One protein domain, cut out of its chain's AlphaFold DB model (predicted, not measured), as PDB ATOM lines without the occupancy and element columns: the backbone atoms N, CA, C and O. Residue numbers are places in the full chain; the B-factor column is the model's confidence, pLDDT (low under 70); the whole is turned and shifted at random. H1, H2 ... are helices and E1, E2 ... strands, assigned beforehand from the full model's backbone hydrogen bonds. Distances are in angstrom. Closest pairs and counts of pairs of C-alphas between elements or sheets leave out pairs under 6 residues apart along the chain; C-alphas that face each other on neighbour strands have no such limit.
ATOM      1  N   ILE A   8     143.575  94.776 161.084       93.31
ATOM      2  CA  ILE A   8     144.217  94.527 159.785       93.31
ATOM      3  C   ILE A   8     143.199  94.731 158.672       93.31
ATOM      4  O   ILE A   8     143.500  95.347 157.646       93.31
ATOM      5  N   ARG A   9     141.979  94.228 158.869       91.56
ATOM      6  CA  ARG A   9     140.879  94.446 157.931       91.56
ATOM      7  C   ARG A   9     140.555  95.934 157.794       91.56
ATOM      8  O   ARG A   9     140.416  96.403 156.668       91.56
ATOM      9  N   HIS A  10     140.499  96.676 158.900       90.12
ATOM     10  CA  HIS A  10     140.236  98.118 158.868       90.12
ATOM     11  C   HIS A  10     141.330  98.897 158.117       90.12
ATOM     12  O   HIS A  10     141.022  99.694 157.235       90.12
ATOM     13  N   LEU A  11     142.610  98.594 158.372       92.81
ATOM     14  CA  LEU A  11     143.737  99.196 157.649       92.81
ATOM     15  C   LEU A  11     143.711  98.888 156.145       92.81
ATOM     16  O   LEU A  11     144.018  99.759 155.332       92.81
ATOM     17  N   LYS A  12     143.339  97.660 155.759       93.94
ATOM     18  CA  LYS A  12     143.194  97.285 154.342       93.94
ATOM     19  C   LYS A  12     142.101  98.096 153.654       93.94
ATOM     20  O   LYS A  12     142.345  98.571 152.548       93.94
ATOM     21  N   TYR A  13     140.950  98.272 154.307       91.12
ATOM     22  CA  TYR A  13     139.876  99.116 153.784       91.12
ATOM     23  C   TYR A  13     140.319 100.567 153.652       91.12
ATOM     24  O   TYR A  13     140.219 101.112 152.563       91.12
ATOM     25  N   LEU A  14     140.909 101.155 154.696       91.44
ATOM     26  CA  LEU A  14     141.395 102.535 154.646       91.44
ATOM     27  C   LEU A  14     142.398 102.741 153.503       91.44
ATOM     28  O   LEU A  14     142.288 103.691 152.735       91.44
ATOM     29  N   ARG A  15     143.359 101.824 153.341       91.75
ATOM     30  CA  ARG A  15     144.329 101.892 152.241       91.75
ATOM     31  C   ARG A  15     143.648 101.812 150.876       91.75
ATOM     32  O   ARG A  15     144.068 102.504 149.956       91.75
ATOM     33  N   GLN A  16     142.634 100.959 150.743       91.19
ATOM     34  CA  GLN A  16     141.868 100.832 149.511       91.19
ATOM     35  C   GLN A  16     141.127 102.137 149.202       91.19
ATOM     36  O   GLN A  16     141.344 102.684 148.123       91.19
ATOM     37  N   SER A  17     140.380 102.679 150.163       90.12
ATOM     38  CA  SER A  17     139.693 103.973 150.072       90.12
ATOM     39  C   SER A  17     140.632 105.101 149.638       90.12
ATOM     40  O   SER A  17     140.377 105.804 148.664       90.12
ATOM     41  N   LEU A  18     141.799 105.212 150.280       91.88
ATOM     42  CA  LEU A  18     142.796 106.239 149.958       91.88
ATOM     43  C   LEU A  18     143.456 106.055 148.577       91.88
ATOM     44  O   LEU A  18     144.030 107.006 148.047       91.88
ATOM     45  N   SER A  19     143.395 104.859 147.988       90.56
ATOM     46  CA  SER A  19     143.978 104.562 146.668       90.56
ATOM     47  C   SER A  19     142.998 104.696 145.499       90.56
ATOM     48  O   SER A  19     143.437 104.738 144.352       90.56
ATOM     49  N   GLN A  20     141.693 104.743 145.771       89.25
ATOM     50  CA  GLN A  20     140.650 104.825 144.748       89.25
ATOM     51  C   GLN A  20     140.290 106.281 144.411       89.25
ATOM     52  O   GLN A  20     140.482 107.196 145.218       89.25
ATOM     53  N   ASP A  21     139.763 106.488 143.204       88.50
ATOM     54  CA  ASP A  21     139.410 107.793 142.625       88.50
ATOM     55  C   ASP A  21     137.935 108.191 142.834       88.50
ATOM     56  O   ASP A  21     137.541 109.315 142.517       88.50
ATOM     57  N   ASN A  22     137.110 107.266 143.329       88.19
ATOM     58  CA  ASN A  22     135.651 107.367 143.365       88.19
ATOM     59  C   ASN A  22     135.062 107.624 144.760       88.19
ATOM     60  O   ASN A  22     133.875 107.937 144.846       88.19
ATOM     61  N   GLU A  23     135.842 107.468 145.829       89.56
ATOM     62  CA  GLU A  23     135.387 107.749 147.189       89.56
ATOM     63  C   GLU A  23     135.587 109.226 147.543       89.56
ATOM     64  O   GLU A  23     136.643 109.809 147.284       89.56
ATOM     65  N   SER A  24     134.573 109.821 148.173       92.00
ATOM     66  CA  SER A  24     134.668 111.160 148.749       92.00
ATOM     67  C   SER A  24     135.456 111.097 150.054       92.00
ATOM     68  O   SER A  24     135.104 110.347 150.964       92.00
ATOM     69  N   ILE A  25     136.536 111.875 150.136       94.44
ATOM     70  CA  ILE A  25     137.472 111.857 151.260       94.44
ATOM     71  C   ILE A  25     137.572 113.263 151.840       94.44
ATOM     72  O   ILE A  25     137.851 114.217 151.115       94.44
ATOM     73  N   GLY A  26     137.401 113.350 153.159       94.62
ATOM     74  CA  GLY A  26     137.646 114.554 153.939       94.62
ATOM     75  C   GLY A  26     138.788 114.346 154.931       94.62
ATOM     76  O   GLY A  26     138.834 113.327 155.624       94.62
ATOM     77  N   PHE A  27     139.694 115.316 155.026       94.94
ATOM     78  CA  PHE A  27     140.714 115.389 156.070       94.94
ATOM     79  C   PHE A  27     140.354 116.468 157.078       94.94
ATOM     80  O   PHE A  27     140.027 117.588 156.703       94.94
ATOM     81  N   PHE A  28     140.466 116.141 158.363       95.12
ATOM     82  CA  PHE A  28     140.360 117.112 159.443       95.12
ATOM     83  C   PHE A  28     141.748 117.384 160.027       95.12
ATOM     84  O   PHE A  28     142.350 116.505 160.647       95.12
ATOM     85  N   LEU A  29     142.262 118.591 159.805       94.19
ATOM     86  CA  LEU A  29     143.546 119.073 160.296       94.19
ATOM     87  C   LEU A  29     143.318 119.941 161.538       94.19
ATOM     88  O   LEU A  29     142.605 120.943 161.519       94.19
ATOM     89  N   SER A  30     143.924 119.539 162.646       92.25
ATOM     90  CA  SER A  30     143.810 120.277 163.906       92.25
ATOM     91  C   SER A  30     144.942 121.294 164.059       92.25
ATOM     92  O   SER A  30     146.005 121.141 163.462       92.25
ATOM     93  N   ALA A  31     144.765 122.276 164.943       87.94
ATOM     94  CA  ALA A  31     145.742 123.332 165.218       87.94
ATOM     95  C   ALA A  31     147.120 122.816 165.687       87.94
ATOM     96  O   ALA A  31     148.086 123.574 165.699       87.94
ATOM     97  N   GLY A  32     147.227 121.537 166.069       90.56
ATOM     98  CA  GLY A  32     148.490 120.881 166.417       90.56
ATOM     99  C   GLY A  32     149.287 120.339 165.223       90.56
ATOM    100  O   GLY A  32     150.453 119.991 165.391       90.56
ATOM    101  N   CYS A  33     148.714 120.278 164.016       92.69
ATOM    102  CA  CYS A  33     149.391 119.778 162.812       92.69
ATOM    103  C   CYS A  33     150.742 120.459 162.501       92.69
ATOM    104  O   CYS A  33     151.657 119.747 162.075       92.69
ATOM    105  N   PRO A  34     150.958 121.768 162.751       93.25
ATOM    106  CA  PRO A  34     152.266 122.400 162.565       93.25
ATOM    107  C   PRO A  34     153.413 121.764 163.369       93.25
ATOM    108  O   PRO A  34     154.559 121.839 162.935       93.25
ATOM    109  N   LEU A  35     153.127 121.088 164.490       93.00
ATOM    110  CA  LEU A  35     154.136 120.369 165.285       93.00
ATOM    111  C   LEU A  35     154.738 119.170 164.542       93.00
ATOM    112  O   LEU A  35     155.808 118.695 164.911       93.00
ATOM    113  N   SER A  36     154.062 118.670 163.505       93.75
ATOM    114  CA  SER A  36     154.589 117.594 162.660       93.75
ATOM    115  C   SER A  36     155.730 118.054 161.749       93.75
ATOM    116  O   SER A  36     156.476 117.220 161.232       93.75
ATOM    117  N   VAL A  37     155.891 119.367 161.543       95.31
ATOM    118  CA  VAL A  37     156.979 119.912 160.731       95.31
ATOM    119  C   VAL A  37     158.284 119.799 161.509       95.31
ATOM    120  O   VAL A  37     158.456 120.417 162.558       95.31
ATOM    121  N   SER A  38     159.215 119.003 160.983       93.50
ATOM    122  CA  SER A  38     160.538 118.849 161.579       93.50
ATOM    123  C   SER A  38     161.318 120.159 161.504       93.50
ATOM    124  O   SER A  38     161.559 120.684 160.418       93.50
ATOM    125  N   MET A  39     161.731 120.649 162.669       94.56
ATOM    126  CA  MET A  39     162.613 121.801 162.831       94.56
ATOM    127  C   MET A  39     163.997 121.330 163.307       94.56
ATOM    128  O   MET A  39     164.098 120.232 163.866       94.56
ATOM    129  N   PRO A  40     165.069 122.112 163.093       93.31
ATOM    130  CA  PRO A  40     166.387 121.809 163.649       93.31
ATOM    131  C   PRO A  40     166.338 121.590 165.170       93.31
ATOM    132  O   PRO A  40     165.557 122.236 165.861       93.31
ATOM    133  N   THR A  41     167.189 120.705 165.705       87.38
ATOM    134  CA  THR A  41     167.157 120.249 167.114       87.38
ATOM    135  C   THR A  41     167.226 121.375 168.157       87.38
ATOM    136  O   THR A  41     166.759 121.202 169.278       87.38
ATOM    137  N   GLU A  42     167.807 122.521 167.803       88.50
ATOM    138  CA  GLU A  42     167.972 123.681 168.694       88.50
ATOM    139  C   GLU A  42     166.929 124.783 168.452       88.50
ATOM    140  O   GLU A  42     166.907 125.797 169.152       88.50
ATOM    141  N   GLU A  43     166.053 124.599 167.468       89.69
ATOM    142  CA  GLU A  43     165.004 125.547 167.135       89.69
ATOM    143  C   GLU A  43     163.671 125.158 167.773       89.69
ATOM    144  O   GLU A  43     163.392 124.008 168.109       89.69
ATOM    145  N   TRP A  44     162.815 126.162 167.952       91.19
ATOM    146  CA  TRP A  44     161.449 125.920 168.401       91.19
ATOM    147  C   TRP A  44     160.662 125.167 167.323       91.19
ATOM    148  O   TRP A  44     160.942 125.348 166.137       91.19
ATOM    149  N   PRO A  45     159.612 124.416 167.708       93.12
ATOM    150  CA  PRO A  45     158.621 123.951 166.747       93.12
ATOM    151  C   PRO A  45     158.119 125.114 165.886       93.12
ATOM    152  O   PRO A  45     158.023 126.243 166.385       93.12
ATOM    153  N   LEU A 130     156.147 127.575 155.773       96.31
ATOM    154  CA  LEU A 130     156.763 126.248 155.740       96.31
ATOM    155  C   LEU A 130     158.261 126.368 155.379       96.31
ATOM    156  O   LEU A 130     158.592 127.076 154.427       96.31
ATOM    157  N   PRO A 131     159.166 125.687 156.109       95.06
ATOM    158  CA  PRO A 131     160.616 125.846 155.943       95.06
ATOM    159  C   PRO A 131     161.168 125.196 154.666       95.06
ATOM    160  O   PRO A 131     162.294 125.477 154.261       95.06
ATOM    161  N   SER A 132     160.409 124.293 154.043       94.25
ATOM    162  CA  SER A 132     160.782 123.592 152.814       94.25
ATOM    163  C   SER A 132     159.538 123.090 152.077       94.25
ATOM    164  O   SER A 132     158.435 123.119 152.623       94.25
ATOM    165  N   GLN A 133     159.728 122.563 150.864       93.50
ATOM    166  CA  GLN A 133     158.673 121.914 150.071       93.50
ATOM    167  C   GLN A 133     158.511 120.405 150.358       93.50
ATOM    168  O   GLN A 133     157.861 119.678 149.609       93.50
ATOM    169  N   GLU A 134     159.112 119.909 151.444       93.62
ATOM    170  CA  GLU A 134     159.109 118.484 151.822       93.62
ATOM    171  C   GLU A 134     158.524 118.248 153.224       93.62
ATOM    172  O   GLU A 134     158.845 117.273 153.903       93.62
ATOM    173  N   THR A 135     157.653 119.148 153.682       96.88
ATOM    174  CA  THR A 135     156.963 119.010 154.976       96.88
ATOM    175  C   THR A 135     155.790 118.022 154.894       96.88
ATOM    176  O   THR A 135     155.322 117.713 153.794       96.88
ATOM    177  N   PRO A 136     155.240 117.552 156.031       96.75
ATOM    178  CA  PRO A 136     154.045 116.700 156.026       96.75
ATOM    179  C   PRO A 136     152.846 117.302 155.270       96.75
ATOM    180  O   PRO A 136     152.122 116.572 154.598       96.75
ATOM    181  N   TYR A 137     152.688 118.631 155.296       97.00
ATOM    182  CA  TYR A 137     151.690 119.348 154.489       97.00
ATOM    183  C   TYR A 137     151.897 119.121 152.983       97.00
ATOM    184  O   TYR A 137     150.964 118.768 152.261       97.00
ATOM    185  N   HIS A 138     153.142 119.227 152.510       97.56
ATOM    186  CA  HIS A 138     153.482 118.948 151.115       97.56
ATOM    187  C   HIS A 138     153.293 117.475 150.758       97.56
ATOM    188  O   HIS A 138     152.862 117.168 149.653       97.56
ATOM    189  N   GLN A 139     153.578 116.548 151.673       96.50
ATOM    190  CA  GLN A 139     153.343 115.120 151.436       96.50
ATOM    191  C   GLN A 139     151.852 114.819 151.238       96.50
ATOM    192  O   GLN A 139     151.500 114.082 150.314       96.50
ATOM    193  N   LEU A 140     150.980 115.436 152.044       96.06
ATOM    194  CA  LEU A 140     149.534 115.355 151.855       96.06
ATOM    195  C   LEU A 140     149.129 115.932 150.492       96.06
ATOM    196  O   LEU A 140     148.445 115.258 149.727       96.06
ATOM    197  N   CYS A 141     149.613 117.123 150.136       96.00
ATOM    198  CA  CYS A 141     149.329 117.739 148.837       96.00
ATOM    199  C   CYS A 141     149.820 116.906 147.644       96.00
ATOM    200  O   CYS A 141     149.107 116.771 146.653       96.00
ATOM    201  N   LYS A 142     151.008 116.292 147.734       95.75
ATOM    202  CA  LYS A 142     151.521 115.362 146.713       95.75
ATOM    203  C   LYS A 142     150.583 114.173 146.527       95.75
ATOM    204  O   LYS A 142     150.376 113.743 145.396       95.75
ATOM    205  N   TRP A 143     150.014 113.653 147.614       95.06
ATOM    206  CA  TRP A 143     149.013 112.591 147.546       95.06
ATOM    207  C   TRP A 143     147.680 113.078 146.958       95.06
ATOM    208  O   TRP A 143     147.108 112.381 146.126       95.06
ATOM    209  N   ILE A 144     147.215 114.282 147.312       94.44
ATOM    210  CA  ILE A 144     146.008 114.883 146.713       94.44
ATOM    211  C   ILE A 144     146.194 115.026 145.196       94.44
ATOM    212  O   ILE A 144     145.315 114.651 144.426       94.44
ATOM    213  N   ARG A 145     147.366 115.502 144.762       92.12
ATOM    214  CA  ARG A 145     147.703 115.732 143.350       92.12
ATOM    215  C   ARG A 145     147.891 114.450 142.535       92.12
ATOM    216  O   ARG A 145     147.753 114.493 141.315       92.12
ATOM    217  N   SER A 146     148.293 113.342 143.158       91.44
ATOM    218  CA  SER A 146     148.727 112.140 142.429       91.44
ATOM    219  C   SER A 146     147.583 111.272 141.908       91.44
ATOM    220  O   SER A 146     147.816 110.427 141.044       91.44
ATOM    221  N   ILE A 147     146.361 111.478 142.405       89.25
ATOM    222  CA  ILE A 147     145.171 110.721 142.014       89.25
ATOM    223  C   ILE A 147     144.172 111.701 141.399       89.25
ATOM    224  O   ILE A 147     143.672 112.584 142.090       89.25
ATOM    225  N   ASP A 148     143.861 111.527 140.113       88.06
ATOM    226  CA  ASP A 148     142.799 112.286 139.442       88.06
ATOM    227  C   ASP A 148     141.436 111.769 139.930       88.06
ATOM    228  O   ASP A 148     140.933 110.749 139.457       88.06
ATOM    229  N   ARG A 149     140.899 112.404 140.976       89.56
ATOM    230  CA  ARG A 149     139.662 111.985 141.644       89.56
ATOM    231  C   ARG A 149     138.429 112.573 140.972       89.56
ATOM    232  O   ARG A 149     138.423 113.716 140.531       89.56
ATOM    233  N   LYS A 150     137.329 111.816 140.998       91.00
ATOM    234  CA  LYS A 150     136.017 112.277 140.507       91.00
ATOM    235  C   LYS A 150     135.412 113.374 141.377       91.00
ATOM    236  O   LYS A 150     134.653 114.199 140.878       91.00
ATOM    237  N   THR A 151     135.721 113.353 142.670       91.25
ATOM    238  CA  THR A 151     135.320 114.371 143.643       91.25
ATOM    239  C   THR A 151     136.563 114.956 144.306       91.25
ATOM    240  O   THR A 151     137.467 114.181 144.640       91.25
ATOM    241  N   PRO A 152     136.626 116.282 144.521       91.19
ATOM    242  CA  PRO A 152     137.755 116.905 145.201       91.19
ATOM    243  C   PRO A 152     137.897 116.380 146.634       91.19
ATOM    244  O   PRO A 152     136.928 115.934 147.250       91.19
ATOM    245  N   VAL A 153     139.123 116.430 147.153       94.88
ATOM    246  CA  VAL A 153     139.398 116.144 148.565       94.88
ATOM    247  C   VAL A 153     138.967 117.348 149.394       94.88
ATOM    248  O   VAL A 153     139.357 118.473 149.093       94.88
ATOM    249  N   GLU A 154     138.193 117.111 150.447       95.12
ATOM    250  CA  GLU A 154     137.776 118.162 151.374       95.12
ATOM    251  C   GLU A 154     138.793 118.287 152.512       95.12
ATOM    252  O   GLU A 154     139.239 117.286 153.079       95.12
ATOM    253  N   ILE A 155     139.171 119.515 152.863       95.06
ATOM    254  CA  ILE A 155     140.072 119.790 153.984       95.06
ATOM    255  C   ILE A 155     139.340 120.689 154.969       95.06
ATOM    256  O   ILE A 155     138.907 121.787 154.635       95.06
ATOM    257  N   PHE A 156     139.224 120.213 156.199       94.31
ATOM    258  CA  PHE A 156     138.617 120.918 157.312       94.31
ATOM    259  C   PHE A 156     139.702 121.252 158.318       94.31
ATOM    260  O   PHE A 156     140.446 120.370 158.738       94.31
ATOM    261  N   THR A 157     139.781 122.506 158.736       92.44
ATOM    262  CA  THR A 157     140.783 122.963 159.696       92.44
ATOM    263  C   THR A 157     140.103 123.539 160.937       92.44
ATOM    264  O   THR A 157     139.024 124.128 160.859       92.44
ATOM    265  N   THR A 158     140.706 123.385 162.120       89.38
ATOM    266  CA  THR A 158     140.186 124.022 163.355       89.38
ATOM    267  C   THR A 158     140.431 125.530 163.414       89.38
ATOM    268  O   THR A 158     139.811 126.238 164.203       89.38
ATOM    269  N   ASN A 159     141.371 126.014 162.610       83.00
ATOM    270  CA  ASN A 159     141.818 127.397 162.492       83.00
ATOM    271  C   ASN A 159     142.078 127.698 161.014       83.00
ATOM    272  O   ASN A 159     142.213 126.774 160.219       83.00
ATOM    273  N   TYR A 160     142.188 128.971 160.637       78.81
ATOM    274  CA  TYR A 160     142.598 129.321 159.276       78.81
ATOM    275  C   TYR A 160     144.068 128.910 159.076       78.81
ATOM    276  O   TYR A 160     144.967 129.532 159.648       78.81
ATOM    277  N   ASP A 161     144.311 127.809 158.361       85.62
ATOM    278  CA  ASP A 161     145.636 127.195 158.239       85.62
ATOM    279  C   ASP A 161     146.330 127.629 156.944       85.62
ATOM    280  O   ASP A 161     146.273 126.964 155.908       85.62
ATOM    281  N   LEU A 162     147.034 128.759 157.030       92.00
ATOM    282  CA  LEU A 162     147.802 129.318 155.916       92.00
ATOM    283  C   LEU A 162     148.956 128.413 155.453       92.00
ATOM    284  O   LEU A 162     149.457 128.602 154.342       92.00
ATOM    285  N   LEU A 163     149.411 127.459 156.277       95.19
ATOM    286  CA  LEU A 163     150.467 126.519 155.893       95.19
ATOM    287  C   LEU A 163     149.926 125.470 154.920       95.19
ATOM    288  O   LEU A 163     150.623 125.094 153.976       95.19
ATOM    289  N   MET A 164     148.677 125.044 155.109       95.56
ATOM    290  CA  MET A 164     147.999 124.145 154.179       95.56
ATOM    291  C   MET A 164     147.840 124.799 152.801       95.56
ATOM    292  O   MET A 164     148.278 124.215 151.808       95.56
ATOM    293  N   GLU A 165     147.322 126.031 152.747       94.00
ATOM    294  CA  GLU A 165     147.226 126.818 151.505       94.00
ATOM    295  C   GLU A 165     148.593 126.976 150.836       94.00
ATOM    296  O   GLU A 165     148.723 126.713 149.642       94.00
ATOM    297  N   GLN A 166     149.637 127.288 151.616       95.44
ATOM    298  CA  GLN A 166     151.004 127.374 151.094       95.44
ATOM    299  C   GLN A 166     151.406 126.116 150.330       95.44
ATOM    300  O   GLN A 166     151.939 126.196 149.231       95.44
ATOM    301  N   SER A 167     151.170 124.950 150.933       96.38
ATOM    302  CA  SER A 167     151.615 123.676 150.372       96.38
ATOM    303  C   SER A 167     150.831 123.261 149.126       96.38
ATOM    304  O   SER A 167     151.398 122.615 148.241       96.38
ATOM    305  N   LEU A 168     149.556 123.655 149.032       95.12
ATOM    306  CA  LEU A 168     148.742 123.477 147.828       95.12
ATOM    307  C   LEU A 168     149.289 124.351 146.697       95.12
ATOM    308  O   LEU A 168     149.512 123.866 145.590       95.12
ATOM    309  N   GLU A 169     149.593 125.612 146.994       94.25
ATOM    310  CA  GLU A 169     150.115 126.581 146.029       94.25
ATOM    311  C   GLU A 169     151.533 126.265 145.569       94.25
ATOM    312  O   GLU A 169     151.851 126.453 144.395       94.25
ATOM    313  N   ASP A 170     152.397 125.800 146.469       94.69
ATOM    314  CA  ASP A 170     153.766 125.389 146.153       94.69
ATOM    315  C   ASP A 170     153.788 124.196 145.187       94.69
ATOM    316  O   ASP A 170     154.723 124.061 144.397       94.69
ATOM    317  N   LEU A 171     152.743 123.364 145.200       93.25
ATOM    318  CA  LEU A 171     152.594 122.202 144.322       93.25
ATOM    319  C   LEU A 171     151.578 122.395 143.195       93.25
ATOM    320  O   LEU A 171     151.287 121.417 142.495       93.25
ATOM    321  N   GLU A 172     151.079 123.619 143.010       91.88
ATOM    322  CA  GLU A 172     150.102 123.982 141.978       91.88
ATOM    323  C   GLU A 172     148.870 123.058 142.008       91.88
ATOM    324  O   GLU A 172     148.424 122.528 140.987       91.88
ATOM    325  N   VAL A 173     148.366 122.789 143.215       91.81
ATOM    326  CA  VAL A 173     147.127 122.046 143.452       91.81
ATOM    327  C   VAL A 173     145.990 123.044 143.573       91.81
ATOM    328  O   VAL A 173     145.991 123.891 144.465       91.81
ATOM    329  N   GLU A 174     145.029 122.956 142.659       89.25
ATOM    330  CA  GLU A 174     143.837 123.801 142.673       89.25
ATOM    331  C   GLU A 174     143.026 123.552 143.951       89.25
ATOM    332  O   GLU A 174     142.790 122.405 144.341       89.25
ATOM    333  N   TYR A 175     142.596 124.629 144.607       91.62
ATOM    334  CA  TYR A 175     141.786 124.558 145.817       91.62
ATOM    335  C   TYR A 175     140.775 125.701 145.873       91.62
ATOM    336  O   TYR A 175     140.901 126.708 145.176       91.62
ATOM    337  N   PHE A 176     139.760 125.520 146.714       90.19
ATOM    338  CA  PHE A 176     138.783 126.544 147.052       90.19
ATOM    339  C   PHE A 176     138.673 126.620 148.574       90.19
ATOM    340  O   PHE A 176     138.355 125.623 149.219       90.19
ATOM    341  N   ASP A 177     138.948 127.792 149.138       86.56
ATOM    342  CA  ASP A 177     138.969 128.059 150.583       86.56
ATOM    343  C   ASP A 177     137.650 128.655 151.114       86.56
ATOM    344  O   ASP A 177     137.524 128.952 152.302       86.56
ATOM    345  N   GLY A 178     136.645 128.827 150.248       83.06
ATOM    346  CA  GLY A 178     135.376 129.470 150.597       83.06
ATOM    347  C   GLY A 178     135.355 130.986 150.387       83.06
ATOM    348  O   GLY A 178     134.299 131.599 150.561       83.06
ATOM    349  N   PHE A 179     136.470 131.594 149.981       79.44
ATOM    350  CA  PHE A 179     136.601 133.025 149.733       79.44
ATOM    351  C   PHE A 179     136.936 133.321 148.265       79.44
ATOM    352  O   PHE A 179     137.219 132.443 147.451       79.44
ATOM    353  N   VAL A 180     136.827 134.598 147.889       72.06
ATOM    354  CA  VAL A 180     137.252 135.060 146.564       72.06
ATOM    355  C   VAL A 180     138.729 135.424 146.645       72.06
ATOM    356  O   VAL A 180     139.074 136.500 147.132       72.06
ATOM    357  N   GLY A 181     139.588 134.536 146.158       66.56
ATOM    358  CA  GLY A 181     141.033 134.734 146.126       66.56
ATOM    359  C   GLY A 181     141.793 133.441 146.394       66.56
ATOM    360  O   GLY A 181     141.201 132.379 146.521       66.56
ATOM    361  N   ALA A 182     143.113 133.557 146.431       75.56
ATOM    362  CA  ALA A 182     144.032 132.547 146.939       75.56
ATOM    363  C   ALA A 182     145.170 133.300 147.638       75.56
ATOM    364  O   ALA A 182     145.436 134.459 147.285       75.56
ATOM    365  N   ARG A 183     145.869 132.670 148.585       77.19
ATOM    366  CA  ARG A 183     147.055 133.273 149.214       77.19
ATOM    367  C   ARG A 183     148.115 133.646 148.162       77.19
ATOM    368  O   ARG A 183     148.703 134.728 148.239       77.19
ATOM    369  N   ARG A 184     148.317 132.799 147.149       82.56
ATOM    370  CA  ARG A 184     149.152 133.013 145.960       82.56
ATOM    371  C   ARG A 184     148.543 132.318 144.738       82.56
ATOM    372  O   ARG A 184     148.566 131.098 144.619       82.56
ATOM    373  N   SER A 185     148.087 133.103 143.764       77.81
ATOM    374  CA  SER A 185     147.572 132.577 142.493       77.81
ATOM    375  C   SER A 185     148.673 131.965 141.613       77.81
ATOM    376  O   SER A 185     149.779 132.502 141.527       77.81
ATOM    377  N   PHE A 186     148.343 130.884 140.903       80.50
ATOM    378  CA  PHE A 186     149.195 130.227 139.905       80.50
ATOM    379  C   PHE A 186     148.369 129.831 138.668       80.50
ATOM    380  O   PHE A 186     147.140 129.823 138.712       80.50
ATOM    381  N   PHE A 187     149.039 129.536 137.551       76.38
ATOM    382  CA  PHE A 187     148.397 129.075 136.315       76.38
ATOM    383  C   PHE A 187     148.554 127.557 136.174       76.38
ATOM    384  O   PHE A 187     149.682 127.087 136.043       76.38
ATOM    385  N   ASP A 188     147.454 126.795 136.125       73.38
ATOM    386  CA  ASP A 188     147.519 125.367 135.778       73.38
ATOM    387  C   ASP A 188     147.424 125.163 134.258       73.38
ATOM    388  O   ASP A 188     146.395 125.394 133.620       73.38
ATOM    389  N   LEU A 189     148.516 124.681 133.663       71.56
ATOM    390  CA  LEU A 189     148.572 124.345 132.241       71.56
ATOM    391  C   LEU A 189     147.679 123.145 131.878       71.56
ATOM    392  O   LEU A 189     147.261 123.028 130.726       71.56
ATOM    393  N   ARG A 190     147.364 122.254 132.828       67.75
ATOM    394  CA  ARG A 190     146.506 121.077 132.590       67.75
ATOM    395  C   ARG A 190     145.041 121.459 132.419       67.75
ATOM    396  O   ARG A 190     144.350 120.825 131.622       67.75
ATOM    397  N   ALA A 191     144.590 122.511 133.099       66.00
ATOM    398  CA  ALA A 191     143.238 123.039 132.948       66.00
ATOM    399  C   ALA A 191     142.975 123.562 131.522       66.00
ATOM    400  O   ALA A 191     141.859 123.461 131.017       66.00
ATOM    401  N   LEU A 192     144.015 124.046 130.831       64.81
ATOM    402  CA  LEU A 192     143.918 124.556 129.458       64.81
ATOM    403  C   LEU A 192     143.778 123.451 128.395       64.81
ATOM    404  O   LEU A 192     143.335 123.728 127.284       64.81
ATOM    405  N   GLY A 193     144.147 122.205 128.711       54.50
ATOM    406  CA  GLY A 193     144.141 121.080 127.769       54.50
ATOM    407  C   GLY A 193     142.813 120.321 127.656       54.50
ATOM    408  O   GLY A 193     142.753 119.345 126.912       54.50
TER     409      GLY A 193
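AT A GLANCE: This is residues 8 to 45 and 130 to 193 of the 195 residues of an uncharacterized protein of Pseudomonas syringae pv. maculicola (UniProt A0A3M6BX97). A two-strand parallel ribbon, E1 and E2, stands beside a small core of two touching helices, H3 and H4, and residues 8 to 16 of H1 stick out as a free arm. A loose tail, residues 171 to 193, ends beyond H4, on the far side from H1. The printed part has 102 residues, in the order H1, E1, H2, H3, E2, H4; it is mostly helix by class, though only 44 residues are in named elements. It is only just compact, close to loose, with a radius of gyration of the C-alphas of 15.1 A, and flat, spanning 43 by 42 by 23 A.

HOW THE PARTS SIT: E1, residues 26 to 29, and E2, residues 154 to 157, are parallel neighbours at 20 degrees; N 27 and O 154 are 2.8 A apart, as are N 156 and O 27, within hydrogen-bond range. H3, residues 136 to 146, is apart from E1. H3 touches H4, residues 162 to 170, at a steep tilt of 44 degrees, the same way; their closest C-alphas, of His 138 and Ser 167, are 5.1 A apart. H2, residues 33 to 36, is close to H3 but not clearly touching, with the closest C-alphas, of Ser 36 and Pro 136, 6.7 A apart. H1, residues 8 to 19, touches no helix. In H1, H3 and H4 every O i to N i+4 pair is within hydrogen-bond range; H2 is too short for one.

IN THESE COORDINATES: E1 measures 9.8 A and E2 10.1 A. H1 is 16.5 A long, from C-alpha 8 at (144.217, 94.527, 159.785); H3 is 15.3 A; H4 is 12.1 A, ending at C-alpha 170 at (153.766, 125.389, 146.153). H2 is 5.6 A.

THE WHOLE: The C-alphas of Glu 42 and Gly 193, the two farthest apart, are 47.4 A apart. Residues 46 to 129 are not printed, and C-alphas 45 and 130 are 11.4 A apart across this cut. No link printed whole is long. Residues 181 and 190 to 193 have pLDDT under 70.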